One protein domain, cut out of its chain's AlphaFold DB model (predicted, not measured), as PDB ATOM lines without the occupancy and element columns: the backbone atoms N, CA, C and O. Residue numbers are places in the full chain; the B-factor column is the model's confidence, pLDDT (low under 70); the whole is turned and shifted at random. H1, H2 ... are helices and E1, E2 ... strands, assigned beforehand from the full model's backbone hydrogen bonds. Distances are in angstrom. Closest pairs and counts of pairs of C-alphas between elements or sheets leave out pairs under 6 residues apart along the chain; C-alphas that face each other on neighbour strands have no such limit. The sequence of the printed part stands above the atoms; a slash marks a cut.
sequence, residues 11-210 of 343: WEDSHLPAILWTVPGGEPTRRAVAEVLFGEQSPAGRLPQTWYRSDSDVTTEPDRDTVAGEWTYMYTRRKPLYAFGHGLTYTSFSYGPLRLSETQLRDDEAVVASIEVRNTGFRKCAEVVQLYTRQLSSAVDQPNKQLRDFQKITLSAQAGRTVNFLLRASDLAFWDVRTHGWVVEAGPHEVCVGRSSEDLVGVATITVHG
ATOM      1  N   TRP A  11      26.390  24.098  -0.281       94.50
ATOM      2  CA  TRP A  11      27.434  23.765   0.671       94.50
ATOM      3  C   TRP A  11      28.352  24.965   0.910       94.50
ATOM      4  O   TRP A  11      28.597  25.321   2.060       94.50
ATOM      5  N   GLU A  12      28.826  25.617  -0.151       95.44
ATOM      6  CA  GLU A  12      29.738  26.753  -0.060       95.44
ATOM      7  C   GLU A  12      29.128  27.917   0.720       95.44
ATOM      8  O   GLU A  12      29.811  28.479   1.574       95.44
ATOM      9  N   ASP A  13      27.858  28.255   0.472       94.81
ATOM     10  CA  ASP A  13      27.137  29.323   1.182       94.81
ATOM     11  C   ASP A  13      27.076  29.064   2.694       94.81
ATOM     12  O   ASP A  13      27.199  29.985   3.499       94.81
ATOM     13  N   SER A  14      26.959  27.791   3.084       95.56
ATOM     14  CA  SER A  14      26.843  27.383   4.487       95.56
ATOM     15  C   SER A  14      28.189  27.238   5.209       95.56
ATOM     16  O   SER A  14      28.224  27.279   6.439       95.56
ATOM     17  N   HIS A  15      29.294  27.034   4.482       97.38
ATOM     18  CA  HIS A  15      30.578  26.631   5.076       97.38
ATOM     19  C   HIS A  15      31.736  27.594   4.798       97.38
ATOM     20  O   HIS A  15      32.730  27.570   5.528       97.38
ATOM     21  N   LEU A  16      31.651  28.431   3.761       97.06
ATOM     22  CA  LEU A  16      32.705  29.383   3.431       97.06
ATOM     23  C   LEU A  16      32.420  30.756   4.051       97.06
ATOM     24  O   LEU A  16      31.295  31.243   4.005       97.06
ATOM     25  N   PRO A  17      33.447  31.446   4.578       96.00
ATOM     26  CA  PRO A  17      33.263  32.757   5.200       96.00
ATOM     27  C   PRO A  17      32.951  33.868   4.187       96.00
ATOM     28  O   PRO A  17      32.468  34.932   4.568       96.00
ATOM     29  N   ALA A  18      33.282  33.657   2.910       95.62
ATOM     30  CA  ALA A  18      33.019  34.598   1.834       95.62
ATOM     31  C   ALA A  18      33.033  33.893   0.474       95.62
ATOM     32  O   ALA A  18      33.867  33.024   0.216       95.62
ATOM     33  N   ILE A  19      32.162  34.346  -0.429       95.75
ATOM     34  CA  ILE A  19      32.114  33.915  -1.826       95.75
ATOM     35  C   ILE A  19      32.217  35.159  -2.708       95.75
ATOM     36  O   ILE A  19      31.364  36.042  -2.670       95.75
ATOM     37  N   LEU A  20      33.270  35.227  -3.527       95.38
ATOM     38  CA  LEU A  20      33.424  36.249  -4.561       95.38
ATOM     39  C   LEU A  20      33.190  35.618  -5.933       95.38
ATOM     40  O   LEU A  20      33.921  34.704  -6.336       95.38
ATOM     41  N   TRP A  21      32.190  36.118  -6.657       95.00
ATOM     42  CA  TRP A  21      31.914  35.733  -8.037       95.00
ATOM     43  C   TRP A  21      32.413  36.790  -9.020       95.00
ATOM     44  O   TRP A  21      32.295  37.992  -8.785       95.00
ATOM     45  N   THR A  22      32.984  36.325 -10.128       93.44
ATOM     46  CA  THR A  22      33.522  37.160 -11.202       93.44
ATOM     47  C   THR A  22      33.236  36.510 -12.549       93.44
ATOM     48  O   THR A  22      33.173  35.284 -12.647       93.44
ATOM     49  N   VAL A  23      33.122  37.335 -13.586       90.88
ATOM     50  CA  VAL A  23      32.989  36.895 -14.981       90.88
ATOM     51  C   VAL A  23      34.301  37.121 -15.742       90.88
ATOM     52  O   VAL A  23      35.112  37.951 -15.311       90.88
ATOM     53  N   PRO A  24      34.538  36.424 -16.867       87.62
ATOM     54  CA  PRO A  24      35.665  36.714 -17.751       87.62
ATOM     55  C   PRO A  24      35.661  38.181 -18.201       87.62
ATOM     56  O   PRO A  24      34.693  38.648 -18.794       87.62
ATOM     57  N   GLY A  25      36.744  38.911 -17.923       85.69
ATOM     58  CA  GLY A  25      36.902  40.326 -18.296       85.69
ATOM     59  C   GLY A  25      38.296  40.665 -18.833       85.69
ATOM     60  O   GLY A  25      38.704  41.825 -18.812       85.69
ATOM     61  N   GLY A  26      39.034  39.653 -19.299       87.88
ATOM     62  CA  GLY A  26      40.382  39.801 -19.849       87.88
ATOM     63  C   GLY A  26      41.472  40.025 -18.796       87.88
ATOM     64  O   GLY A  26      41.297  39.765 -17.604       87.88
ATOM     65  N   GLU A  27      42.633  40.501 -19.252       85.75
ATOM     66  CA  GLU A  27      43.819  40.720 -18.410       85.75
ATOM     67  C   GLU A  27      43.572  41.628 -17.185       85.75
ATOM     68  O   GLU A  27      44.050  41.280 -16.097       85.75
ATOM     69  N   PRO A  28      42.784  42.726 -17.274       90.88
ATOM     70  CA  PRO A  28      42.549  43.611 -16.130       90.88
ATOM     71  C   PRO A  28      41.794  42.954 -14.967       90.88
ATOM     72  O   PRO A  28      41.906  43.417 -13.830       90.88
ATOM     73  N   THR A  29      41.053  41.863 -15.206       91.12
ATOM     74  CA  THR A  29      40.254  41.194 -14.169       91.12
ATOM     75  C   THR A  29      41.107  40.730 -12.997       91.12
ATOM     76  O   THR A  29      40.679  40.855 -11.855       91.12
ATOM     77  N   ARG A  30      42.334  40.249 -13.240       89.69
ATOM     78  CA  ARG A  30      43.216  39.774 -12.158       89.69
ATOM     79  C   ARG A  30      43.519  40.879 -11.150       89.69
ATOM     80  O   ARG A  30      43.421  40.659  -9.947       89.69
ATOM     81  N   ARG A  31      43.836  42.074 -11.656       94.06
ATOM     82  CA  ARG A  31      44.091  43.253 -10.828       94.06
ATOM     83  C   ARG A  31      42.821  43.708 -10.112       94.06
ATOM     84  O   ARG A  31      42.863  43.891  -8.905       94.06
ATOM     85  N   ALA A  32      41.697  43.811 -10.820       93.75
ATOM     86  CA  ALA A  32      40.427  44.226 -10.220       93.75
ATOM     87  C   ALA A  32      39.988  43.295  -9.072       93.75
ATOM     88  O   ALA A  32      39.509  43.754  -8.039       93.75
ATOM     89  N   VAL A  33      40.193  41.984  -9.229       94.75
ATOM     90  CA  VAL A  33      39.916  41.004  -8.172       94.75
ATOM     91  C   VAL A  33      40.840  41.203  -6.976       94.75
ATOM     92  O   VAL A  33      40.356  41.183  -5.849       94.75
ATOM     93  N   ALA A  34      42.137  41.436  -7.194       95.19
ATOM     94  CA  ALA A  34      43.067  41.727  -6.106       95.19
ATOM     95  C   ALA A  34      42.673  43.007  -5.349       95.19
ATOM     96  O   ALA A  34      42.561  42.974  -4.127       95.19
ATOM     97  N   GLU A  35      42.369  44.099  -6.057       95.94
ATOM     98  CA  GLU A  35      41.938  45.369  -5.451       95.94
ATOM     99  C   GLU A  35      40.673  45.199  -4.590       95.94
ATOM    100  O   GLU A  35      40.555  45.800  -3.520       95.94
ATOM    101  N   VAL A  36      39.739  44.335  -5.006       95.88
ATOM    102  CA  VAL A  36      38.562  43.986  -4.197       95.88
ATOM    103  C   VAL A  36      38.941  43.115  -3.001       95.88
ATOM    104  O   VAL A  36      38.512  43.400  -1.887       95.88
ATOM    105  N   LEU A  37      39.748  42.068  -3.175       95.31
ATOM    106  CA  LEU A  37      40.125  41.164  -2.078       95.31
ATOM    107  C   LEU A  37      40.926  41.870  -0.976       95.31
ATOM    108  O   LEU A  37      40.709  41.600   0.202       95.31
ATOM    109  N   PHE A  38      41.804  42.805  -1.345       95.88
ATOM    110  CA  PHE A  38      42.584  43.604  -0.397       95.88
ATOM    111  C   PHE A  38      41.831  44.840   0.126       95.88
ATOM    112  O   PHE A  38      42.349  45.575   0.967       95.88
ATOM    113  N   GLY A  39      40.590  45.065  -0.320       93.94
ATOM    114  CA  GLY A  39      39.737  46.148   0.174       93.94
ATOM    115  C   GLY A  39      40.138  47.546  -0.303       93.94
ATOM    116  O   GLY A  39      39.682  48.534   0.282       93.94
ATOM    117  N   GLU A  40      40.963  47.636  -1.350       95.69
ATOM    118  CA  GLU A  40      41.273  48.884  -2.057       95.69
ATOM    119  C   GLU A  40      40.037  49.414  -2.792       95.69
ATOM    120  O   GLU A  40      39.818  50.624  -2.865       95.69
ATOM    121  N   GLN A  41      39.190  48.502  -3.281       94.75
ATOM    122  CA  GLN A  41      37.879  48.802  -3.847       94.75
ATOM    123  C   GLN A  41      36.788  47.979  -3.160       94.75
ATOM    124  O   GLN A  41      36.950  46.791  -2.889       94.75
ATOM    125  N   SER A  42      35.643  48.607  -2.897       95.69
ATOM    126  CA  SER A  42      34.467  47.893  -2.392       95.69
ATOM    127  C   SER A  42      33.724  47.217  -3.553       95.69
ATOM    128  O   SER A  42      33.513  47.868  -4.584       95.69
ATOM    129  N   PRO A  43      33.274  45.955  -3.419       96.12
ATOM    130  CA  PRO A  43      32.471  45.321  -4.447       96.12
ATOM    131  C   PRO A  43      31.119  46.031  -4.547       96.12
ATOM    132  O   PRO A  43      30.502  46.398  -3.546       96.12
ATOM    133  N   ALA A  44      30.687  46.252  -5.785       95.94
ATOM    134  CA  ALA A  44      29.436  46.933  -6.120       95.94
ATOM    135  C   ALA A  44      28.773  46.299  -7.356       95.94
ATOM    136  O   ALA A  44      28.155  46.988  -8.175       95.94
ATOM    137  N   GLY A  45      29.005  44.996  -7.542       95.69
ATOM    138  CA  GLY A  45      28.331  44.180  -8.543       95.69
ATOM    139  C   GLY A  45      26.951  43.749  -8.051       95.69
ATOM    140  O   GLY A  45      26.720  43.619  -6.845       95.69
ATOM    141  N   ARG A  46      26.038  43.534  -8.998       97.62
ATOM    142  CA  ARG A  46      24.719  42.937  -8.774       97.62
ATOM    143  C   ARG A  46      24.528  41.812  -9.784       97.62
ATOM    144  O   ARG A  46      24.959  41.952 -10.929       97.62
ATOM    145  N   LEU A  47      23.930  40.705  -9.359       96.38
ATOM    146  CA  LEU A  47      23.717  39.544 -10.215       96.38
ATOM    147  C   LEU A  47      22.730  39.876 -11.347       96.38
ATOM    148  O   LEU A  47      21.611  40.295 -11.057       96.38
ATOM    149  N   PRO A  48      23.084  39.638 -12.622       94.50
ATOM    150  CA  PRO A  48      22.134  39.732 -13.730       94.50
ATOM    151  C   PRO A  48      21.280  38.458 -13.884       94.50
ATOM    152  O   PRO A  48      20.470  38.369 -14.799       94.50
ATOM    153  N   GLN A  49      21.488  37.453 -13.029       92.38
ATOM    154  CA  GLN A  49      20.892  36.119 -13.108       92.38
ATOM    155  C   GLN A  49      20.453  35.651 -11.718       92.38
ATOM    156  O   GLN A  49      21.052  36.034 -10.716       92.38
ATOM    157  N   THR A  50      19.443  34.787 -11.668       93.12
ATOM    158  CA  THR A  50      19.011  34.114 -10.439       93.12
ATOM    159  C   THR A  50      19.825  32.844 -10.222       93.12
ATOM    160  O   THR A  50      19.998  32.061 -11.152       93.12
ATOM    161  N   TRP A  51      20.321  32.640  -9.003       93.75
ATOM    162  CA  TRP A  51      21.087  31.457  -8.612       93.75
ATOM    163  C   TRP A  51      20.272  30.644  -7.618       93.75
ATOM    164  O   TRP A  51      19.779  31.190  -6.627       93.75
ATOM    165  N   TYR A  52      20.133  29.347  -7.874       92.62
ATOM    166  CA  TYR A  52      19.372  28.435  -7.027       92.62
ATOM    167  C   TYR A  52      20.286  27.561  -6.172       92.62
ATOM    168  O   TYR A  52      21.496  27.497  -6.384       92.62
ATOM    169  N   ARG A  53      19.688  26.914  -5.169       91.19
ATOM    170  CA  ARG A  53      20.405  26.056  -4.224       91.19
ATOM    171  C   ARG A  53      20.800  24.724  -4.859       91.19
ATOM    172  O   ARG A  53      21.870  24.214  -4.552       91.19
ATOM    173  N   SER A  54      19.960  24.199  -5.751       87.94
ATOM    174  CA  SER A  54      20.152  22.925  -6.443       87.94
ATOM    175  C   SER A  54      19.841  23.048  -7.935       87.94
ATOM    176  O   SER A  54      18.977  23.830  -8.334       87.94
ATOM    177  N   ASP A  55      20.473  22.213  -8.759       84.44
ATOM    178  CA  ASP A  55      20.148  22.083 -10.186       84.44
ATOM    179  C   ASP A  55      18.702  21.608 -10.405       84.44
ATOM    180  O   ASP A  55      18.071  21.961 -11.399       84.44
ATOM    181  N   SER A  56      18.136  20.866  -9.444       84.00
ATOM    182  CA  SER A  56      16.724  20.454  -9.468       84.00
ATOM    183  C   SER A  56      15.743  21.626  -9.398       84.00
ATOM    184  O   SER A  56      14.575  21.468  -9.751       84.00
ATOM    185  N   ASP A  57      16.198  22.792  -8.934       81.44
ATOM    186  CA  ASP A  57      15.386  24.004  -8.837       81.44
ATOM    187  C   ASP A  57      15.417  24.823 -10.138       81.44
ATOM    188  O   ASP A  57      14.750  25.855 -10.245       81.44
ATOM    189  N   VAL A  58      16.174  24.398 -11.151       77.00
ATOM    190  CA  VAL A  58      16.213  25.047 -12.465       77.00
ATOM    191  C   VAL A  58      15.179  24.392 -13.378       77.00
ATOM    192  O   VAL A  58      15.093  23.170 -13.466       77.00
ATOM    193  N   THR A  59      14.370  25.194 -14.082       70.25
ATOM    194  CA  THR A  59      13.470  24.642 -15.104       70.25
ATOM    195  C   THR A  59      14.306  24.217 -16.305       70.25
ATOM    196  O   THR A  59      15.024  25.034 -16.873       70.25
ATOM    197  N   THR A  60      14.196  22.950 -16.694       66.88
ATOM    198  CA  THR A  60      14.948  22.355 -17.809       66.88
ATOM    199  C   THR A  60      14.066  21.953 -18.988       66.88
ATOM    200  O   THR A  60      14.581  21.380 -19.941       66.88
ATOM    201  N   GLU A  61      12.759  22.234 -18.951       65.81
ATOM    202  CA  GLU A  61      11.825  21.909 -20.037       65.81
ATOM    203  C   GLU A  61      11.823  23.022 -21.101       65.81
ATOM    204  O   GLU A  61      11.154  24.032 -20.883       65.81
ATOM    205  N   PRO A  62      12.513  22.858 -22.250       57.69
ATOM    206  CA  PRO A  62      12.633  23.904 -23.268       57.69
ATOM    207  C   PRO A  62      11.313  24.240 -23.975       57.69
ATOM    208  O   PRO A  62      11.184  25.312 -24.554       57.69
ATOM    209  N   ASP A  63      10.332  23.341 -23.895       57.75
ATOM    210  CA  ASP A  63       9.081  23.401 -24.655       57.75
ATOM    211  C   ASP A  63       7.965  24.190 -23.946       57.75
ATOM    212  O   ASP A  63       6.811  24.183 -24.385       57.75
ATOM    213  N   ARG A  64       8.269  24.839 -22.813       62.56
ATOM    214  CA  ARG A  64       7.332  25.737 -22.127       62.56
ATOM    215  C   ARG A  64       7.653  27.186 -22.439       62.56
ATOM    216  O   ARG A  64       8.806  27.597 -22.346       62.56
ATOM    217  N   ASP A  65       6.609  27.972 -22.684       69.56
ATOM    218  CA  ASP A  65       6.724  29.427 -22.690       69.56
ATOM    219  C   ASP A  65       7.305  29.940 -21.355       69.56
ATOM    220  O   ASP A  65       7.140  29.323 -20.299       69.56
ATOM    221  N   THR A  66       7.991  31.083 -21.405       72.44
ATOM    222  CA  THR A  66       8.735  31.709 -20.302       72.44
ATOM    223  C   THR A  66       7.883  31.858 -19.044       72.44
ATOM    224  O   THR A  66       8.379  31.622 -17.937       72.44
ATOM    225  N   VAL A  67       6.606  32.224 -19.214       78.25
ATOM    226  CA  VAL A  67       5.633  32.367 -18.123       78.25
ATOM    227  C   VAL A  67       5.297  30.997 -17.531       78.25
ATOM    228  O   VAL A  67       5.512  30.766 -16.343       78.25
ATOM    229  N   ALA A  68       4.855  30.052 -18.367       72.94
ATOM    230  CA  ALA A  68       4.410  28.720 -17.946       72.94
ATOM    231  C   ALA A  68       5.535  27.824 -17.396       72.94
ATOM    232  O   ALA A  68       5.289  26.908 -16.606       72.94
ATOM    233  N   GLY A  69       6.770  28.039 -17.846       75.31
ATOM    234  CA  GLY A  69       7.949  27.350 -17.332       75.31
ATOM    235  C   GLY A  69       8.642  28.087 -16.188       75.31
ATOM    236  O   GLY A  69       9.629  27.574 -15.661       75.31
ATOM    237  N   GLU A  70       8.156  29.272 -15.805       82.56
ATOM    238  CA  GLU A  70       8.660  30.003 -14.642       82.56
ATOM    239  C   GLU A  70      10.185  30.283 -14.707       82.56
ATOM    240  O   GLU A  70      10.902  30.215 -13.711       82.56
ATOM    241  N   TRP A  71      10.711  30.575 -15.904       79.44
ATOM    242  CA  TRP A  71      12.159  30.538 -16.184       79.44
ATOM    243  C   TRP A  71      12.947  31.701 -15.577       79.44
ATOM    244  O   TRP A  71      14.149  31.596 -15.330       79.44
ATOM    245  N   THR A  72      12.292  32.842 -15.379       88.06
ATOM    246  CA  THR A  72      12.940  34.084 -14.950       88.06
ATOM    247  C   THR A  72      12.513  34.455 -13.537       88.06
ATOM    248  O   THR A  72      11.477  34.007 -13.047       88.06
ATOM    249  N   TYR A  73      13.269  35.349 -12.891       92.94
ATOM    250  CA  TYR A  73      12.880  35.918 -11.592       92.94
ATOM    251  C   TYR A  73      11.496  36.598 -11.623       92.94
ATOM    252  O   TYR A  73      10.882  36.793 -10.578       92.94
ATOM    253  N   MET A  74      11.014  36.962 -12.819       93.75
ATOM    254  CA  MET A  74       9.701  37.566 -13.017       93.75
ATOM    255  C   MET A  74       8.571  36.568 -12.768       93.75
ATOM    256  O   MET A  74       7.528  36.985 -12.291       93.75
ATOM    257  N   TYR A  75       8.757  35.277 -13.050       89.62
ATOM    258  CA  TYR A  75       7.670  34.287 -13.009       89.62
ATOM    259  C   TYR A  75       7.928  33.139 -12.031       89.62
ATOM    260  O   TYR A  75       6.980  32.522 -11.553       89.62
ATOM    261  N   THR A  76       9.191  32.880 -11.685       86.50
ATOM    262  CA  THR A  76       9.557  31.820 -10.742       86.50
ATOM    263  C   THR A  76       8.907  31.997  -9.380       86.50
ATOM    264  O   THR A  76       8.913  33.083  -8.796       86.50
ATOM    265  N   ARG A  77       8.361  30.896  -8.861       85.31
ATOM    266  CA  ARG A  77       7.922  30.780  -7.463       85.31
ATOM    267  C   ARG A  77       8.988  30.140  -6.580       85.31
ATOM    268  O   ARG A  77       8.821  30.065  -5.363       85.31
ATOM    269  N   ARG A  78      10.071  29.637  -7.181       87.94
ATOM    270  CA  ARG A  78      11.150  28.971  -6.455       87.94
ATOM    271  C   ARG A  78      11.981  30.004  -5.711       87.94
ATOM    272  O   ARG A  78      12.313  31.060  -6.245       87.94
ATOM    273  N   LYS A  79      12.349  29.678  -4.475       90.69
ATOM    274  CA  LYS A  79      13.168  30.555  -3.641       90.69
ATOM    275  C   LYS A  79      14.620  30.538  -4.144       90.69
ATOM    276  O   LYS A  79      15.238  29.473  -4.122       90.69
ATOM    277  N   PRO A  80      15.190  31.681  -4.558       93.81
ATOM    278  CA  PRO A  80      16.579  31.721  -4.984       93.81
ATOM    279  C   PRO A  80      17.536  31.618  -3.791       93.81
ATOM    280  O   PRO A  80      17.209  32.044  -2.681       93.81
ATOM    281  N   LEU A  81      18.737  31.090  -4.036       95.25
ATOM    282  CA  LEU A  81      19.872  31.235  -3.123       95.25
ATOM    283  C   LEU A  81      20.404  32.671  -3.199       95.25
ATOM    284  O   LEU A  81      20.468  33.363  -2.187       95.25
ATOM    285  N   TYR A  82      20.666  33.148  -4.421       96.12
ATOM    286  CA  TYR A  82      20.957  34.553  -4.700       96.12
ATOM    287  C   TYR A  82      20.008  35.070  -5.781       96.12
ATOM    288  O   TYR A  82      19.983  34.582  -6.912       96.12
ATOM    289  N   ALA A  83      19.190  36.051  -5.414       96.62
ATOM    290  CA  ALA A  83      18.166  36.601  -6.290       96.62
ATOM    291  C   ALA A  83      18.758  37.441  -7.433       96.62
ATOM    292  O   ALA A  83      19.873  37.962  -7.334       96.62
ATOM    293  N   PHE A  84      17.971  37.663  -8.490       97.38
ATOM    294  CA  PHE A  84      18.289  38.689  -9.482       97.38
ATOM    295  C   PHE A  84      18.526  40.035  -8.784       97.38
ATOM    296  O   PHE A  84      17.766  40.432  -7.893       97.38
ATOM    297  N   GLY A  85      19.597  40.722  -9.165       97.75
ATOM    298  CA  GLY A  85      20.014  41.976  -8.557       97.75
ATOM    299  C   GLY A  85      20.704  41.829  -7.200       97.75
ATOM    300  O   GLY A  85      21.011  42.845  -6.597       97.75
ATOM    301  N   HIS A  86      20.965  40.622  -6.688       98.00
ATOM    302  CA  HIS A  86      21.670  40.437  -5.413       98.00
ATOM    303  C   HIS A  86      23.157  40.811  -5.513       98.00
ATOM    304  O   HIS A  86      23.801  40.604  -6.539       98.00
ATOM    305  N   GLY A  87      23.724  41.337  -4.429       97.31
ATOM    306  CA  GLY A  87      25.164  41.498  -4.272       97.31
ATOM    307  C   GLY A  87      25.516  42.144  -2.938       97.31
ATOM    308  O   GLY A  87      24.791  43.004  -2.435       97.31
ATOM    309  N   LEU A  88      26.658  41.770  -2.376       96.88
ATOM    310  CA  LEU A  88      27.153  42.332  -1.122       96.88
ATOM    311  C   LEU A  88      28.202  43.417  -1.369       96.88
ATOM    312  O   LEU A  88      28.729  43.573  -2.473       96.88
ATOM    313  N   THR A  89      28.492  44.181  -0.322       96.75
ATOM    314  CA  THR A  89      29.515  45.223  -0.324       96.75
ATOM    315  C   THR A  89      30.224  45.305   1.030       96.75
ATOM    316  O   THR A  89      29.767  44.718   2.006       96.75
ATOM    317  N   TYR A  90      31.355  46.011   1.102       96.88
ATOM    318  CA  TYR A  90      32.146  46.183   2.333       96.88
ATOM    319  C   TYR A  90      31.666  47.335   3.224       96.88
ATOM    320  O   TYR A  90      32.296  47.652   4.232       96.88
ATOM    321  N   THR A  91      30.582  48.002   2.834       97.12
ATOM    322  CA  THR A  91      29.908  49.029   3.631       97.12
ATOM    323  C   THR A  91      28.423  48.693   3.752       97.12
ATOM    324  O   THR A  91      27.949  47.716   3.179       97.12
ATOM    325  N   SER A  92      27.674  49.494   4.497       97.56
ATOM    326  CA  SER A  92      26.228  49.345   4.648       97.56
ATOM    327  C   SER A  92      25.494  50.563   4.100       97.56
ATOM    328  O   SER A  92      25.986  51.690   4.188       97.56
ATOM    329  N   PHE A  93      24.293  50.337   3.566       98.44
ATOM    330  CA  PHE A  93      23.405  51.391   3.082       98.44
ATOM    331  C   PHE A  93      22.042  51.315   3.772       98.44
ATOM    332  O   PHE A  93      21.437  50.241   3.865       98.44
ATOM    333  N   SER A  94      21.545  52.461   4.232       98.44
ATOM    334  CA  SER A  94      20.168  52.626   4.706       98.44
ATOM    335  C   SER A  94      19.328  53.343   3.658       98.44
ATOM    336  O   SER A  94      19.827  54.221   2.952       98.44
ATOM    337  N   TYR A  95      18.046  53.000   3.614       98.75
ATOM    338  CA  TYR A  95      17.064  53.580   2.710       98.75
ATOM    339  C   TYR A  95      15.984  54.286   3.528       98.75
ATOM    340  O   TYR A  95      15.553  53.772   4.560       98.75
ATOM    341  N   GLY A  96      15.594  55.479   3.089       98.56
ATOM    342  CA  GLY A  96      14.452  56.210   3.628       98.56
ATOM    343  C   GLY A  96      13.115  55.677   3.090       98.56
ATOM    344  O   GLY A  96      13.089  54.700   2.342       98.56
ATOM    345  N   PRO A  97      11.991  56.325   3.436       98.31
ATOM    346  CA  PRO A  97      10.687  55.953   2.901       98.31
ATOM    347  C   PRO A  97      10.605  56.230   1.393       98.31
ATOM    348  O   PRO A  97      11.043  57.285   0.926       98.31
ATOM    349  N   LEU A  98       9.994  55.304   0.652       98.69
ATOM    350  CA  LEU A  98       9.637  55.500  -0.752       98.69
ATOM    351  C   LEU A  98       8.496  56.519  -0.861       98.69
ATOM    352  O   LEU A  98       7.496  56.418  -0.150       98.69
ATOM    353  N   ARG A  99       8.641  57.495  -1.759       98.69
ATOM    354  CA  ARG A  99       7.629  58.519  -2.042       98.69
ATOM    355  C   ARG A  99       7.295  58.514  -3.523       98.69
ATOM    356  O   ARG A  99       8.206  58.483  -4.344       98.69
ATOM    357  N   LEU A 100       6.010  58.572  -3.849       98.69
ATOM    358  CA  LEU A 100       5.533  58.786  -5.213       98.69
ATOM    359  C   LEU A 100       5.047  60.230  -5.339       98.69
ATOM    360  O   LEU A 100       4.465  60.757  -4.389       98.69
ATOM    361  N   SER A 101       5.296  60.868  -6.483       98.50
ATOM    362  CA  SER A 101       4.759  62.207  -6.758       98.50
ATOM    363  C   SER A 101       3.234  62.208  -6.847       98.50
ATOM    364  O   SER A 101       2.616  63.192  -6.472       98.50
ATOM    365  N   GLU A 102       2.651  61.098  -7.299       97.50
ATOM    366  CA  GLU A 102       1.214  60.878  -7.448       97.50
ATOM    367  C   GLU A 102       0.863  59.428  -7.093       97.50
ATOM    368  O   GLU A 102       1.718  58.540  -7.120       97.50
ATOM    369  N   THR A 103      -0.403  59.175  -6.763       96.94
ATOM    370  CA  THR A 103      -0.917  57.817  -6.469       96.94
ATOM    371  C   THR A 103      -1.913  57.310  -7.509       96.94
ATOM    372  O   THR A 103      -2.375  56.172  -7.415       96.94
ATOM    373  N   GLN A 104      -2.213  58.130  -8.512       97.81
ATOM    374  CA  GLN A 104      -2.983  57.769  -9.697       97.81
ATOM    375  C   GLN A 104      -2.100  58.014 -10.925       97.81
ATOM    376  O   GLN A 104      -1.315  58.961 -10.926       97.81
ATOM    377  N   LEU A 105      -2.212  57.164 -11.944       97.38
ATOM    378  CA  LEU A 105      -1.427  57.267 -13.174       97.38
ATOM    379  C   LEU A 105      -2.315  56.987 -14.385       97.38
ATOM    380  O   LEU A 105      -2.854  55.884 -14.504       97.38
ATOM    381  N   ARG A 106      -2.474  57.968 -15.276       96.12
ATOM    382  CA  ARG A 106      -3.114  57.752 -16.584       96.12
ATOM    383  C   ARG A 106      -2.133  57.123 -17.568       96.12
ATOM    384  O   ARG A 106      -0.925  57.158 -17.350       96.12
ATOM    385  N   ASP A 107      -2.651  56.520 -18.628       88.94
ATOM    386  CA  ASP A 107      -1.881  55.747 -19.608       88.94
ATOM    387  C   ASP A 107      -0.895  56.571 -20.462       88.94
ATOM    388  O   ASP A 107       0.027  56.002 -21.048       88.94
ATOM    389  N   ASP A 108      -1.022  57.898 -20.468       91.19
ATOM    390  CA  ASP A 108      -0.139  58.856 -21.142       91.19
ATOM    391  C   ASP A 108       0.772  59.659 -20.187       91.19
ATOM    392  O   ASP A 108       1.534  60.528 -20.620       91.19
ATOM    393  N   GLU A 109       0.736  59.353 -18.888       96.00
ATOM    394  CA  GLU A 109       1.435  60.097 -17.837       96.00
ATOM    395  C   GLU A 109       2.689  59.374 -17.306       96.00
ATOM    396  O   GLU A 109       3.059  58.259 -17.700       96.00
ATOM    397  N   ALA A 110       3.378  60.037 -16.373       97.69
ATOM    398  CA  ALA A 110       4.494  59.477 -15.629       97.69
ATOM    399  C   ALA A 110       4.468  59.923 -14.163       97.69
ATOM    400  O   ALA A 110       4.085  61.048 -13.847       97.69
ATOM    401  N   VAL A 111       4.950  59.055 -13.276       98.25
ATOM    402  CA  VAL A 111       5.110  59.318 -11.842       98.25
ATOM    403  C   VAL A 111       6.591  59.290 -11.470       98.25
ATOM    404  O   VAL A 111       7.369  58.500 -12.009       98.25
ATOM    405  N   VAL A 112       7.002  60.144 -10.530       98.75
ATOM    406  CA  VAL A 112       8.356  60.103  -9.968       98.75
ATOM    407  C   VAL A 112       8.345  59.301  -8.674       98.75
ATOM    408  O   VAL A 112       7.630  59.644  -7.733       98.75
ATOM    409  N   ALA A 113       9.164  58.252  -8.618       98.75
ATOM    410  CA  ALA A 113       9.436  57.485  -7.411       98.75
ATOM    411  C   ALA A 113      10.769  57.936  -6.797       98.75
ATOM    412  O   ALA A 113      11.822  57.830  -7.430       98.75
ATOM    413  N   SER A 114      10.731  58.428  -5.562       98.81
ATOM    414  CA  SER A 114      11.875  59.025  -4.871       98.81
ATOM    415  C   SER A 114      12.203  58.292  -3.577       98.81
ATOM    416  O   SER A 114      11.314  57.997  -2.776       98.81
ATOM    417  N   ILE A 115      13.491  58.055  -3.332       98.75
ATOM    418  CA  ILE A 115      13.976  57.445  -2.090       98.75
ATOM    419  C   ILE A 115      15.330  58.029  -1.685       98.75
ATOM    420  O   ILE A 115      16.208  58.249  -2.522       98.75
ATOM    421  N   GLU A 116      15.515  58.290  -0.394       98.75
ATOM    422  CA  GLU A 116      16.819  58.680   0.143       98.75
ATOM    423  C   GLU A 116      17.672  57.440   0.405       98.75
ATOM    424  O   GLU A 116      17.204  56.476   1.008       98.75
ATOM    425  N   VAL A 117      18.936  57.472  -0.016       98.75
ATOM    426  CA  VAL A 117      19.911  56.409   0.240       98.75
ATOM    427  C   VAL A 117      21.125  57.000   0.931       98.75
ATOM    428  O   VAL A 117      21.702  57.975   0.450       98.75
ATOM    429  N   ARG A 118      21.540  56.396   2.046       98.75
ATOM    430  CA  ARG A 118      22.687  56.845   2.842       98.75
ATOM    431  C   ARG A 118      23.682  55.717   3.048       98.75
ATOM    432  O   ARG A 118      23.308  54.625   3.460       98.75
ATOM    433  N   ASN A 119      24.956  55.999   2.798       98.69
ATOM    434  CA  ASN A 119      26.047  55.113   3.182       98.69
ATOM    435  C   ASN A 119      26.279  55.253   4.688       98.69
ATOM    436  O   ASN A 119      26.724  56.298   5.156       98.69
ATOM    437  N   THR A 120      25.950  54.218   5.451       98.50
ATOM    438  CA  THR A 120      26.038  54.225   6.915       98.50
ATOM    439  C   THR A 120      27.348  53.659   7.445       98.50
ATOM    440  O   THR A 120      27.590  53.753   8.646       98.50
ATOM    441  N   GLY A 121      28.210  53.119   6.581       97.56
ATOM    442  CA  GLY A 121      29.521  52.613   6.977       97.56
ATOM    443  C   GLY A 121      30.654  53.631   6.813       97.56
ATOM    444  O   GLY A 121      30.447  54.841   6.683       97.56
ATOM    445  N   PHE A 122      31.885  53.116   6.840       96.75
ATOM    446  CA  PHE A 122      33.121  53.913   6.881       96.75
ATOM    447  C   PHE A 122      33.897  53.926   5.559       96.75
ATOM    448  O   PHE A 122      34.951  54.551   5.468       96.75
ATOM    449  N   ARG A 123      33.396  53.245   4.522       96.06
ATOM    450  CA  ARG A 123      34.059  53.145   3.216       96.06
ATOM    451  C   ARG A 123      33.215  53.790   2.134       96.06
ATOM    452  O   ARG A 123      32.002  53.604   2.095       96.06
ATOM    453  N   LYS A 124      33.866  54.509   1.218       97.19
ATOM    454  CA  LYS A 124      33.233  54.938  -0.033       97.19
ATOM    455  C   LYS A 124      32.866  53.697  -0.848       97.19
ATOM    456  O   LYS A 124      33.702  52.814  -1.034       97.19
ATOM    457  N   CYS A 125      31.636  53.641  -1.343       97.38
ATOM    458  CA  CYS A 125      31.190  52.558  -2.211       97.38
ATOM    459  C   CYS A 125      30.075  53.023  -3.148       97.38
ATOM    460  O   CYS A 125      29.392  54.014  -2.881       97.38
ATOM    461  N   ALA A 126      29.906  52.291  -4.246       97.69
ATOM    462  CA  ALA A 126      28.722  52.384  -5.072       97.69
ATOM    463  C   ALA A 126      27.601  51.457  -4.575       97.69
ATOM    464  O   ALA A 126      27.866  50.346  -4.125       97.69
ATOM    465  N   GLU A 127      26.363  51.916  -4.710       98.31
ATOM    466  CA  GLU A 127      25.122  51.180  -4.461       98.31
ATOM    467  C   GLU A 127      24.277  51.208  -5.739       98.31
ATOM    468  O   GLU A 127      24.288  52.207  -6.462       98.31
ATOM    469  N   VAL A 128      23.570  50.118  -6.033       98.69
ATOM    470  CA  VAL A 128      22.670  49.995  -7.184       98.69
ATOM    471  C   VAL A 128      21.246  49.891  -6.660       98.69
ATOM    472  O   VAL A 128      20.791  48.821  -6.253       98.69
ATOM    473  N   VAL A 129      20.546  51.020  -6.696       98.75
ATOM    474  CA  VAL A 129      19.142  51.130  -6.302       98.75
ATOM    475  C   VAL A 129      18.276  50.667  -7.463       98.75
ATOM    476  O   VAL A 129      18.447  51.163  -8.575       98.75
ATOM    477  N   GLN A 130      17.373  49.722  -7.216       98.81
ATOM    478  CA  GLN A 130      16.591  49.061  -8.261       98.81
ATOM    479  C   GLN A 130      15.105  49.365  -8.074       98.81
ATOM    480  O   GLN A 130      14.571  49.145  -6.985       98.81
ATOM    481  N   LEU A 131      14.455  49.859  -9.129       98.81
ATOM    482  CA  LEU A 131      13.018  50.100  -9.191       98.81
ATOM    483  C   LEU A 131      12.330  48.914  -9.867       98.81
ATOM    484  O   LEU A 131      12.619  48.584 -11.019       98.81
ATOM    485  N   TYR A 132      11.371  48.327  -9.169       98.75
ATOM    486  CA  TYR A 132      10.526  47.250  -9.653       98.75
ATOM    487  C   TYR A 132       9.062  47.669  -9.660       98.75
ATOM    488  O   TYR A 132       8.647  48.542  -8.899       98.75
ATOM    489  N   THR A 133       8.263  46.986 -10.469       98.44
ATOM    490  CA  THR A 133       6.803  47.062 -10.395       98.44
ATOM    491  C   THR A 133       6.186  45.677 -10.342       98.44
ATOM    492  O   THR A 133       6.728  44.742 -10.938       98.44
ATOM    493  N   ARG A 134       5.030  45.570  -9.697       97.50
ATOM    494  CA  ARG A 134       4.186  44.376  -9.681       97.50
ATOM    495  C   ARG A 134       2.737  44.792  -9.878       97.50
ATOM    496  O   ARG A 134       2.216  45.571  -9.088       97.50
ATOM    497  N   GLN A 135       2.076  44.263 -10.898       97.19
ATOM    498  CA  GLN A 135       0.638  44.459 -11.060       97.19
ATOM    499  C   GLN A 135      -0.107  43.473 -10.148       97.19
ATOM    500  O   GLN A 135       0.175  42.276 -10.159       97.19
ATOM    501  N   LEU A 136      -1.023  43.973  -9.316       96.38
ATOM    502  CA  LEU A 136      -1.701  43.162  -8.295       96.38
ATOM    503  C   LEU A 136      -2.955  42.454  -8.820       96.38
ATOM    504  O   LEU A 136      -3.385  41.457  -8.245       96.38
ATOM    505  N   SER A 137      -3.543  42.973  -9.895       92.69
ATOM    506  CA  SER A 137      -4.712  42.399 -10.558       92.69
ATOM    507  C   SER A 137      -4.598  42.618 -12.061       92.69
ATOM    508  O   SER A 137      -4.398  43.752 -12.495       92.69
ATOM    509  N   SER A 138      -4.743  41.543 -12.832       91.19
ATOM    510  CA  SER A 138      -4.674  41.555 -14.293       91.19
ATOM    511  C   SER A 138      -5.529  40.439 -14.888       91.19
ATOM    512  O   SER A 138      -5.752  39.402 -14.257       91.19
ATOM    513  N   ALA A 139      -6.013  40.645 -16.111       85.25
ATOM    514  CA  ALA A 139      -6.650  39.608 -16.913       85.25
ATOM    515  C   ALA A 139      -5.652  38.538 -17.401       85.25
ATOM    516  O   ALA A 139      -6.057  37.398 -17.663       85.25
ATOM    517  N   VAL A 140      -4.365  38.880 -17.514       85.31
ATOM    518  CA  VAL A 140      -3.283  37.976 -17.935       85.31
ATOM    519  C   VAL A 140      -2.332  37.682 -16.771       85.31
ATOM    520  O   VAL A 140      -2.369  38.348 -15.738       85.31
ATOM    521  N   ASP A 141      -1.503  36.649 -16.907       86.38
ATOM    522  CA  ASP A 141      -0.491  36.356 -15.893       86.38
ATOM    523  C   ASP A 141       0.614  37.412 -15.973       86.38
ATOM    524  O   ASP A 141       1.260  37.578 -17.007       86.38
ATOM    525  N   GLN A 142       0.810  38.146 -14.881       91.19
ATOM    526  CA  GLN A 142       1.791  39.225 -14.793       91.19
ATOM    527  C   GLN A 142       3.062  38.758 -14.081       91.19
ATOM    528  O   GLN A 142       2.996  37.889 -13.206       91.19
ATOM    529  N   PRO A 143       4.220  39.374 -14.382       93.75
ATOM    530  CA  PRO A 143       5.411  39.255 -13.557       93.75
ATOM    531  C   PRO A 143       5.114  39.455 -12.064       93.75
ATOM    532  O   PRO A 143       4.551  40.473 -11.660       93.75
ATOM    533  N   ASN A 144       5.598  38.534 -11.230       93.31
ATOM    534  CA  ASN A 144       5.651  38.678  -9.777       93.31
ATOM    535  C   ASN A 144       6.332  39.993  -9.389       93.31
ATOM    536  O   ASN A 144       5.877  40.651  -8.462       93.31
ATOM    537  N   LYS A 145       7.411  40.360 -10.096       93.69
ATOM    538  CA  LYS A 145       8.139  41.639 -10.042       93.69
ATOM    539  C   LYS A 145       8.874  41.836 -11.370       93.69
ATOM    540  O   LYS A 145       9.527  40.911 -11.845       93.69
ATOM    541  N   GLN A 146       8.864  43.045 -11.922       97.31
ATOM    542  CA  GLN A 146       9.626  43.399 -13.127       97.31
ATOM    543  C   GLN A 146      10.495  44.627 -12.867       97.31
ATOM    544  O   GLN A 146      10.011  45.605 -12.306       97.31
ATOM    545  N   LEU A 147      11.778  44.567 -13.238       98.44
ATOM    546  CA  LEU A 147      12.696  45.702 -13.117       98.44
ATOM    547  C   LEU A 147      12.294  46.741 -14.165       98.44
ATOM    548  O   LEU A 147      12.166  46.397 -15.339       98.44
ATOM    549  N   ARG A 148      12.100  47.988 -13.740       98.25
ATOM    550  CA  ARG A 148      11.770  49.111 -14.627       98.25
ATOM    551  C   ARG A 148      12.949  50.044 -14.835       98.25
ATOM    552  O   ARG A 148      13.175  50.494 -15.949       98.25
ATOM    553  N   ASP A 149      13.715  50.300 -13.781       98.56
ATOM    554  CA  ASP A 149      14.881  51.178 -13.836       98.56
ATOM    555  C   ASP A 149      15.866  50.824 -12.710       98.56
ATOM    556  O   ASP A 149      15.519  50.150 -11.736       98.56
ATOM    557  N   PHE A 150      17.110  51.273 -12.825       98.62
ATOM    558  CA  PHE A 150      18.098  51.191 -11.760       98.62
ATOM    559  C   PHE A 150      19.094  52.344 -11.847       98.62
ATOM    560  O   PHE A 150      19.468  52.807 -12.920       98.62
ATOM    561  N   GLN A 151      19.598  52.784 -10.696       98.62
ATOM    562  CA  GLN A 151      20.632  53.811 -10.637       98.62
ATOM    563  C   GLN A 151      21.790  53.363  -9.764       98.62
ATOM    564  O   GLN A 151      21.621  53.003  -8.598       98.62
ATOM    565  N   LYS A 152      22.995  53.432 -10.338       98.38
ATOM    566  CA  LYS A 152      24.241  53.226  -9.606       98.38
ATOM    567  C   LYS A 152      24.751  54.562  -9.079       98.38
ATOM    568  O   LYS A 152      25.194  55.412  -9.848       98.38
ATOM    569  N   ILE A 153      24.721  54.738  -7.764       98.44
ATOM    570  CA  ILE A 153      25.208  55.943  -7.088       98.44
ATOM    571  C   ILE A 153      26.462  55.620  -6.288       98.44
ATOM    572  O   ILE A 153      26.550  54.563  -5.683       98.44
ATOM    573  N   THR A 154      27.436  56.527  -6.266       98.31
ATOM    574  CA  THR A 154      28.621  56.396  -5.406       98.31
ATOM    575  C   THR A 154      28.521  57.378  -4.258       98.31
ATOM    576  O   THR A 154      28.379  58.577  -4.492       98.31
ATOM    577  N   LEU A 155      28.625  56.878  -3.028       98.44
ATOM    578  CA  LEU A 155      28.532  57.684  -1.816       98.44
ATOM    579  C   LEU A 155      29.804  57.530  -0.986       98.44
ATOM    580  O   LEU A 155      30.255  56.414  -0.703       98.44
ATOM    581  N   SER A 156      30.370  58.663  -0.570       98.44
ATOM    582  CA  SER A 156      31.366  58.700   0.503       98.44
ATOM    583  C   SER A 156      30.777  58.136   1.799       98.44
ATOM    584  O   SER A 156      29.557  58.051   1.951       98.44
ATOM    585  N   ALA A 157      31.640  57.756   2.741       97.88
ATOM    586  CA  ALA A 157      31.207  57.348   4.073       97.88
ATOM    587  C   ALA A 157      30.290  58.417   4.691       97.88
ATOM    588  O   ALA A 157      30.571  59.610   4.574       97.88
ATOM    589  N   GLN A 158      29.197  57.990   5.329       98.25
ATOM    590  CA  GLN A 158      28.219  58.862   5.998       98.25
ATOM    591  C   GLN A 158      27.450  59.844   5.091       98.25
ATOM    592  O   GLN A 158      26.635  60.622   5.594       98.25
ATOM    593  N   ALA A 159      27.654  59.809   3.770       98.62
ATOM    594  CA  ALA A 159      26.937  60.658   2.824       98.62
ATOM    595  C   ALA A 159      25.591  60.044   2.410       98.62
ATOM    596  O   ALA A 159      25.450  58.820   2.340       98.62
ATOM    597  N   GLY A 160      24.619  60.906   2.104       98.50
ATOM    598  CA  GLY A 160      23.303  60.531   1.585       98.50
ATOM    599  C   GLY A 160      22.973  61.228   0.268       98.50
ATOM    600  O   GLY A 160      23.549  62.268  -0.055       98.50
ATOM    601  N   ARG A 161      22.068  60.631  -0.511       98.56
ATOM    602  CA  ARG A 161      21.540  61.184  -1.763       98.56
ATOM    603  C   ARG A 161      20.120  60.681  -2.008       98.56
ATOM    604  O   ARG A 161      19.852  59.494  -1.851       98.56
ATOM    605  N   THR A 162      19.246  61.564  -2.485       98.75
ATOM    606  CA  THR A 162      17.941  61.173  -3.032       98.75
ATOM    607  C   THR A 162      18.093  60.655  -4.457       98.75
ATOM    608  O   THR A 162      18.695  61.313  -5.311       98.75
ATOM    609  N   VAL A 163      17.541  59.473  -4.707       98.75
ATOM    610  CA  VAL A 163      17.432  58.849  -6.026       98.75
ATOM    611  C   VAL A 163      16.001  59.019  -6.513       98.75
ATOM    612  O   VAL A 163      15.070  58.773  -5.751       98.75
ATOM    613  N   ASN A 164      15.840  59.451  -7.764       98.75
ATOM    614  CA  ASN A 164      14.543  59.683  -8.394       98.75
ATOM    615  C   ASN A 164      14.444  58.836  -9.657       98.75
ATOM    616  O   ASN A 164      15.312  58.951 -10.522       98.75
ATOM    617  N   PHE A 165      13.385  58.050  -9.774       98.75
ATOM    618  CA  PHE A 165      13.065  57.259 -10.953       98.75
ATOM    619  C   PHE A 165      11.821  57.822 -11.623       98.75
ATOM    620  O   PHE A 165      10.860  58.164 -10.936       98.75
ATOM    621  N   LEU A 166      11.835  57.902 -12.950       98.50
ATOM    622  CA  LEU A 166      10.666  58.289 -13.729       98.50
ATOM    623  C   LEU A 166      10.000  57.022 -14.261       98.50
ATOM    624  O   LEU A 166      10.561  56.370 -15.138       98.50
ATOM    625  N   LEU A 167       8.824  56.692 -13.735       98.44
ATOM    626  CA  LEU A 167       8.019  55.561 -14.184       98.44
ATOM    627  C   LEU A 167       6.913  56.079 -15.102       98.44
ATOM    628  O   LEU A 167       6.000  56.763 -14.639       98.44
ATOM    629  N   ARG A 168       6.994  55.770 -16.396       98.31
ATOM    630  CA  ARG A 168       5.934  56.093 -17.361       98.31
ATOM    631  C   ARG A 168       4.882  55.001 -17.341       98.31
ATOM    632  O   ARG A 168       5.212  53.829 -17.180       98.31
ATOM    633  N   ALA A 169       3.625  55.355 -17.581       97.31
ATOM    634  CA  ALA A 169       2.571  54.354 -17.715       97.31
ATOM    635  C   ALA A 169       2.857  53.365 -18.855       97.31
ATOM    636  O   ALA A 169       2.645  52.165 -18.697       97.31
ATOM    637  N   SER A 170       3.462  53.839 -19.949       96.69
ATOM    638  CA  SER A 170       3.945  53.000 -21.053       96.69
ATOM    639  C   SER A 170       4.942  51.924 -20.618       96.69
ATOM    640  O   SER A 170       5.009  50.870 -21.244       96.69
ATOM    641  N   ASP A 171       5.706  52.163 -19.547       96.69
ATOM    642  CA  ASP A 171       6.655  51.180 -19.021       96.69
ATOM    643  C   ASP A 171       5.925  50.000 -18.373       96.69
ATOM    644  O   ASP A 171       6.541  48.958 -18.184       96.69
ATOM    645  N   LEU A 172       4.637  50.142 -18.035       96.94
ATOM    646  CA  LEU A 172       3.768  49.099 -17.480       96.94
ATOM    647  C   LEU A 172       3.014  48.316 -18.561       96.94
ATOM    648  O   LEU A 172       2.278  47.386 -18.232       96.94
ATOM    649  N   ALA A 173       3.174  48.682 -19.834       95.75
ATOM    650  CA  ALA A 173       2.460  48.030 -20.914       95.75
ATOM    651  C   ALA A 173       2.914  46.575 -21.099       95.75
ATOM    652  O   ALA A 173       4.098  46.245 -20.986       95.75
ATOM    653  N   PHE A 174       1.968  45.714 -21.463       93.00
ATOM    654  CA  PHE A 174       2.235  44.358 -21.927       93.00
ATOM    655  C   PHE A 174       1.548  44.109 -23.269       93.00
ATOM    656  O   PHE A 174       0.656  44.851 -23.680       93.00
ATOM    657  N   TRP A 175       1.997  43.076 -23.977       91.06
ATOM    658  CA  TRP A 175       1.395  42.682 -25.244       91.06
ATOM    659  C   TRP A 175       0.111  41.888 -25.002       91.06
ATOM    660  O   TRP A 175       0.156  40.798 -24.430       91.06
ATOM    661  N   ASP A 176      -1.029  42.408 -25.453       89.62
ATOM    662  CA  ASP A 176      -2.295  41.685 -25.425       89.62
ATOM    663  C   ASP A 176      -2.493  40.904 -26.728       89.62
ATOM    664  O   ASP A 176      -2.700  41.462 -27.809       89.62
ATOM    665  N   VAL A 177      -2.464  39.577 -26.614       87.12
ATOM    666  CA  VAL A 177      -2.643  38.650 -27.737       87.12
ATOM    667  C   VAL A 177      -4.044  38.708 -28.354       87.12
ATOM    668  O   VAL A 177      -4.223  38.241 -29.475       87.12
ATOM    669  N   ARG A 178      -5.040  39.279 -27.664       84.12
ATOM    670  CA  ARG A 178      -6.410  39.437 -28.186       84.12
ATOM    671  C   ARG A 178      -6.521  40.612 -29.147       84.12
ATOM    672  O   ARG A 178      -7.188  40.500 -30.170       84.12
ATOM    673  N   THR A 179      -5.893  41.733 -28.805       83.44
ATOM    674  CA  THR A 179      -5.931  42.970 -29.601       83.44
ATOM    675  C   THR A 179      -4.732  43.100 -30.537       83.44
ATOM    676  O   THR A 179      -4.740  43.973 -31.400       83.44
ATOM    677  N   HIS A 180      -3.724  42.227 -30.400       85.19
ATOM    678  CA  HIS A 180      -2.453  42.300 -31.122       85.19
ATOM    679  C   HIS A 180      -1.765  43.662 -30.944       85.19
ATOM    680  O   HIS A 180      -1.275  44.260 -31.905       85.19
ATOM    681  N   GLY A 181      -1.736  44.157 -29.706       90.44
ATOM    682  CA  GLY A 181      -1.174  45.462 -29.388       90.44
ATOM    683  C   GLY A 181      -0.651  45.564 -27.962       90.44
ATOM    684  O   GLY A 181      -0.986  44.765 -27.088       90.44
ATOM    685  N   TRP A 182       0.179  46.578 -27.731       93.75
ATOM    686  CA  TRP A 182       0.600  46.962 -26.388       93.75
ATOM    687  C   TRP A 182      -0.553  47.642 -25.658       93.75
ATOM    688  O   TRP A 182      -1.175  48.555 -26.199       93.75
ATOM    689  N   VAL A 183      -0.806  47.218 -24.425       94.81
ATOM    690  CA  VAL A 183      -1.845  47.790 -23.574       94.81
ATOM    691  C   VAL A 183      -1.306  48.065 -22.180       94.81
ATOM    692  O   VAL A 183      -0.560  47.265 -21.618       94.81
ATOM    693  N   VAL A 184      -1.711  49.200 -21.618       96.25
ATOM    694  CA  VAL A 184      -1.598  49.483 -20.186       96.25
ATOM    695  C   VAL A 184      -2.945  49.122 -19.578       96.25
ATOM    696  O   VAL A 184      -3.950  49.766 -19.875       96.25
ATOM    697  N   GLU A 185      -3.000  48.058 -18.787       95.31
ATOM    698  CA  GLU A 185      -4.247  47.618 -18.163       95.31
ATOM    699  C   GLU A 185      -4.581  48.474 -16.938       95.31
ATOM    700  O   GLU A 185      -3.712  48.831 -16.139       95.31
ATOM    701  N   ALA A 186      -5.866  48.787 -16.770       96.25
ATOM    702  CA  ALA A 186      -6.345  49.431 -15.560       96.25
ATOM    703  C   ALA A 186      -6.193  48.503 -14.345       96.25
ATOM    704  O   ALA A 186      -6.686  47.374 -14.338       96.25
ATOM    705  N   GLY A 187      -5.563  48.995 -13.279       95.88
ATOM    706  CA  GLY A 187      -5.423  48.214 -12.057       95.88
ATOM    707  C   GLY A 187      -4.398  48.745 -11.057       95.88
ATOM    708  O   GLY A 187      -3.583  49.621 -11.372       95.88
ATOM    709  N   PRO A 188      -4.426  48.216  -9.824       97.50
ATOM    710  CA  PRO A 188      -3.449  48.553  -8.802       97.50
ATOM    711  C   PRO A 188      -2.085  47.923  -9.108       97.50
ATOM    712  O   PRO A 188      -1.977  46.731  -9.409       97.50
ATOM    713  N   HIS A 189      -1.042  48.733  -8.971       98.31
ATOM    714  CA  HIS A 189       0.350  48.340  -9.119       98.31
ATOM    715  C   HIS A 189       1.124  48.683  -7.849       98.31
ATOM    716  O   HIS A 189       0.976  49.767  -7.288       98.31
ATOM    717  N   GLU A 190       1.989  47.781  -7.409       98.44
ATOM    718  CA  GLU A 190       3.049  48.114  -6.467       98.44
ATOM    719  C   GLU A 190       4.247  48.671  -7.233       98.44
ATOM    720  O   GLU A 190       4.717  48.073  -8.203       98.44
ATOM    721  N   VAL A 191       4.752  49.807  -6.765       98.62
ATOM    722  CA  VAL A 191       6.054  50.369  -7.105       98.62
ATOM    723  C   VAL A 191       6.987  50.043  -5.949       98.62
ATOM    724  O   VAL A 191       6.765  50.469  -4.814       98.62
ATOM    725  N   CYS A 192       8.031  49.275  -6.232       98.62
ATOM    726  CA  CYS A 192       8.935  48.746  -5.224       98.62
ATOM    727  C   CYS A 192      10.350  49.257  -5.475       98.62
ATOM    728  O   CYS A 192      10.832  49.244  -6.604       98.62
ATOM    729  N   VAL A 193      11.056  49.637  -4.417       98.81
ATOM    730  CA  VAL A 193      12.500  49.864  -4.464       98.81
ATOM    731  C   VAL A 193      13.195  48.803  -3.630       98.81
ATOM    732  O   VAL A 193      12.784  48.520  -2.504       98.81
ATOM    733  N   GLY A 194      14.261  48.226  -4.178       98.00
ATOM    734  CA  GLY A 194      15.026  47.169  -3.529       98.00
ATOM    735  C   GLY A 194      16.529  47.266  -3.752       98.00
ATOM    736  O   GLY A 194      17.022  47.994  -4.621       98.00
ATOM    737  N   ARG A 195      17.251  46.482  -2.951       97.94
ATOM    738  CA  ARG A 195      18.674  46.151  -3.140       97.94
ATOM    739  C   ARG A 195      18.858  44.950  -4.067       97.94
ATOM    740  O   ARG A 195      19.936  44.753  -4.613       97.94
ATOM    741  N   SER A 196      17.809  44.143  -4.209       98.25
ATOM    742  CA  SER A 196      17.666  43.042  -5.159       98.25
ATOM    743  C   SER A 196      16.175  42.783  -5.391       98.25
ATOM    744  O   SER A 196      15.334  43.385  -4.722       98.25
ATOM    745  N   SER A 197      15.838  41.862  -6.290       97.38
ATOM    746  CA  SER A 197      14.447  41.449  -6.514       97.38
ATOM    747  C   SER A 197      13.773  40.834  -5.276       97.38
ATOM    748  O   SER A 197      12.555  40.929  -5.159       97.38
ATOM    749  N   GLU A 198      14.524  40.268  -4.322       96.19
ATOM    750  CA  GLU A 198      13.991  39.665  -3.080       96.19
ATOM    751  C   GLU A 198      14.280  40.480  -1.802       96.19
ATOM    752  O   GLU A 198      13.785  40.135  -0.735       96.19
ATOM    753  N   ASP A 199      15.036  41.581  -1.890       97.19
ATOM    754  CA  ASP A 199      15.323  42.489  -0.762       97.19
ATOM    755  C   ASP A 199      14.737  43.873  -1.068       97.19
ATOM    756  O   ASP A 199      15.431  44.776  -1.555       97.19
ATOM    757  N   LEU A 200      13.422  43.993  -0.860       97.88
ATOM    758  CA  LEU A 200      12.669  45.230  -1.041       97.88
ATOM    759  C   LEU A 200      12.739  46.080   0.228       97.88
ATOM    760  O   LEU A 200      12.443  45.617   1.326       97.88
ATOM    761  N   VAL A 201      13.087  47.351   0.056       98.31
ATOM    762  CA  VAL A 201      13.271  48.319   1.147       98.31
ATOM    763  C   VAL A 201      12.180  49.390   1.175       98.31
ATOM    764  O   VAL A 201      12.044  50.103   2.164       98.31
ATOM    765  N   GLY A 202      11.384  49.499   0.109       98.25
ATOM    766  CA  GLY A 202      10.219  50.373   0.047       98.25
ATOM    767  C   GLY A 202       9.201  49.857  -0.959       98.25
ATOM    768  O   GLY A 202       9.575  49.395  -2.034       98.25
ATOM    769  N   VAL A 203       7.921  49.943  -0.606       98.56
ATOM    770  CA  VAL A 203       6.789  49.572  -1.462       98.56
ATOM    771  C   VAL A 203       5.724  50.650  -1.318       98.56
ATOM    772  O   VAL A 203       5.422  51.082  -0.206       98.56
ATOM    773  N   ALA A 204       5.180  51.101  -2.440       98.38
ATOM    774  CA  ALA A 204       4.053  52.019  -2.502       98.38
ATOM    775  C   ALA A 204       3.084  51.547  -3.587       98.38
ATOM    776  O   ALA A 204       3.507  50.964  -4.581       98.38
ATOM    777  N   THR A 205       1.791  51.798  -3.414       98.38
ATOM    778  CA  THR A 205       0.775  51.430  -4.407       98.38
ATOM    779  C   THR A 205       0.400  52.637  -5.258       98.38
ATOM    780  O   THR A 205       0.231  53.741  -4.739       98.38
ATOM    781  N   ILE A 206       0.233  52.404  -6.556       98.12
ATOM    782  CA  ILE A 206      -0.321  53.348  -7.520       98.12
ATOM    783  C   ILE A 206      -1.494  52.692  -8.250       98.12
ATOM    784  O   ILE A 206      -1.444  51.507  -8.582       98.12
ATOM    785  N   THR A 207      -2.561  53.445  -8.492       98.25
ATOM    786  CA  THR A 207      -3.684  52.983  -9.315       98.25
ATOM    787  C   THR A 207      -3.494  53.483 -10.737       98.25
ATOM    788  O   THR A 207      -3.393  54.686 -10.969       98.25
ATOM    789  N   VAL A 208      -3.453  52.558 -11.692       97.94
ATOM    790  CA  VAL A 208      -3.319  52.882 -13.113       97.94
ATOM    791  C   VAL A 208      -4.698  52.925 -13.758       97.94
ATOM    792  O   VAL A 208      -5.483  51.985 -13.623       97.94
ATOM    793  N   HIS A 209      -4.987  54.010 -14.471       96.88
ATOM    794  CA  HIS A 209      -6.212  54.216 -15.241       96.88
ATOM    795  C   HIS A 209      -5.948  53.969 -16.725       96.88
ATOM    796  O   HIS A 209      -5.884  54.904 -17.517       96.88
ATOM    797  N   GLY A 210      -5.748  52.700 -17.068       94.19
ATOM    798  CA  GLY A 210      -5.548  52.253 -18.442       94.19
ATOM    799  C   GLY A 210      -6.805  51.645 -19.064       94.19
ATOM    800  O   GLY A 210      -7.938  51.982 -18.723       94.19
TER     801      GLY A 210
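Overview. This is residues 11 to 210 of the 343 residues of the protein "Beta-glucosidase" of Kutzneria buriramensis (UniProt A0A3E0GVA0). Two sheets, partly face to face, make a sandwich: the larger, E2 E10 E9 E4 E5, is curled like part of a barrel, and the smaller, E1 E3 E6, has E6 over E4 and E5. A long unnamed stretch, residues 38 to 92, loops away on the side of the larger sheet opposite the smaller one; H1 and H2 lie far from both sheets, and residues 23 to 31 stick out, while H3 and the small hairpin E7 and E8 lie at one end. The printed part has 200 residues with three named helices and ten named strands, in the order H1 H2 E1 E2 E3 E4 E5 E6 H3 E7 E8 E9 E10; the larger sheet is mixed, the other two antiparallel. The class is mixed, helices and strands, with under half of the residues in named elements. The whole is compact, with a radius of gyration of the C-alphas of 19.0 A and spans of 56 by 44 by 31 A.

Along the chain. H1, residues 11 to 15, begins at C-alpha 11 (27.434, 23.765, 0.671). H2 is residues 28 to 37, 14.5 A long. E1 is residues 93 to 95, E2 residues 104 to 106, and E3 residues 110 to 119, 28.9 A. E4, residues 125 to 135, is 32.8 A long and begins at C-alpha 125 (31.190, 52.558, -2.211). E5, residues 146 to 155, is 26.3 A and bends by 53 degrees at residue 149; E6, residues 160 to 168, is 26.1 A. H3 is residues 169 to 172, E7 174 to 176, and E8 181 to 183. E9, residues 187 to 194, is 22.2 A; E10, residues 200 to 209, is 25.3 A and ends at C-alpha 209 (-6.212, 54.216, -15.241).

Arrangement. The larger sheet, strongly twisted, has edge strands E2 and E5. E2 and E10 are parallel, with N 105 and O 207 2.9 A apart, within hydrogen-bond range. E10 and E9, a hairpin, have N 191 and O 204 at 2.8 A; E9 and E4, antiparallel, N 132 and O 192 at 2.8 A; the hairpin E4 and E5, N 127 and O 153 at 2.8 A. In the smaller sheet E3 is antiparallel to E1, with N 94 and O 118 at 2.9 A, and to E6, with N 113 and O 165 at 2.9 A. Between the sheets, the closest C-alphas of E5 and E6 are those of Asp 149 and Phe 165, 7.0 A apart. H3 is on the larger sheet at a height of 4.6 A, over none of its strands. The hairpin E7 and E8, with N 176 and O 181 at 2.9 A, is apart from the other strands. H1 and H2 are apart, and neither is on the larger or the smaller sheet. In H1 and H2 every O i to N i+4 pair is within hydrogen-bond range; H3 is too short for one.

Size, cuts and confidence. The C-alphas farthest apart, those of Phe 38 and Thr 179, are 56.6 A apart. The printed part has no cut. The links H1 to H2 and H2 to E1 are long, with 12 and 55 residues. The mean pLDDT of the printed part is 93.6; residues 60 to 65 are under 70.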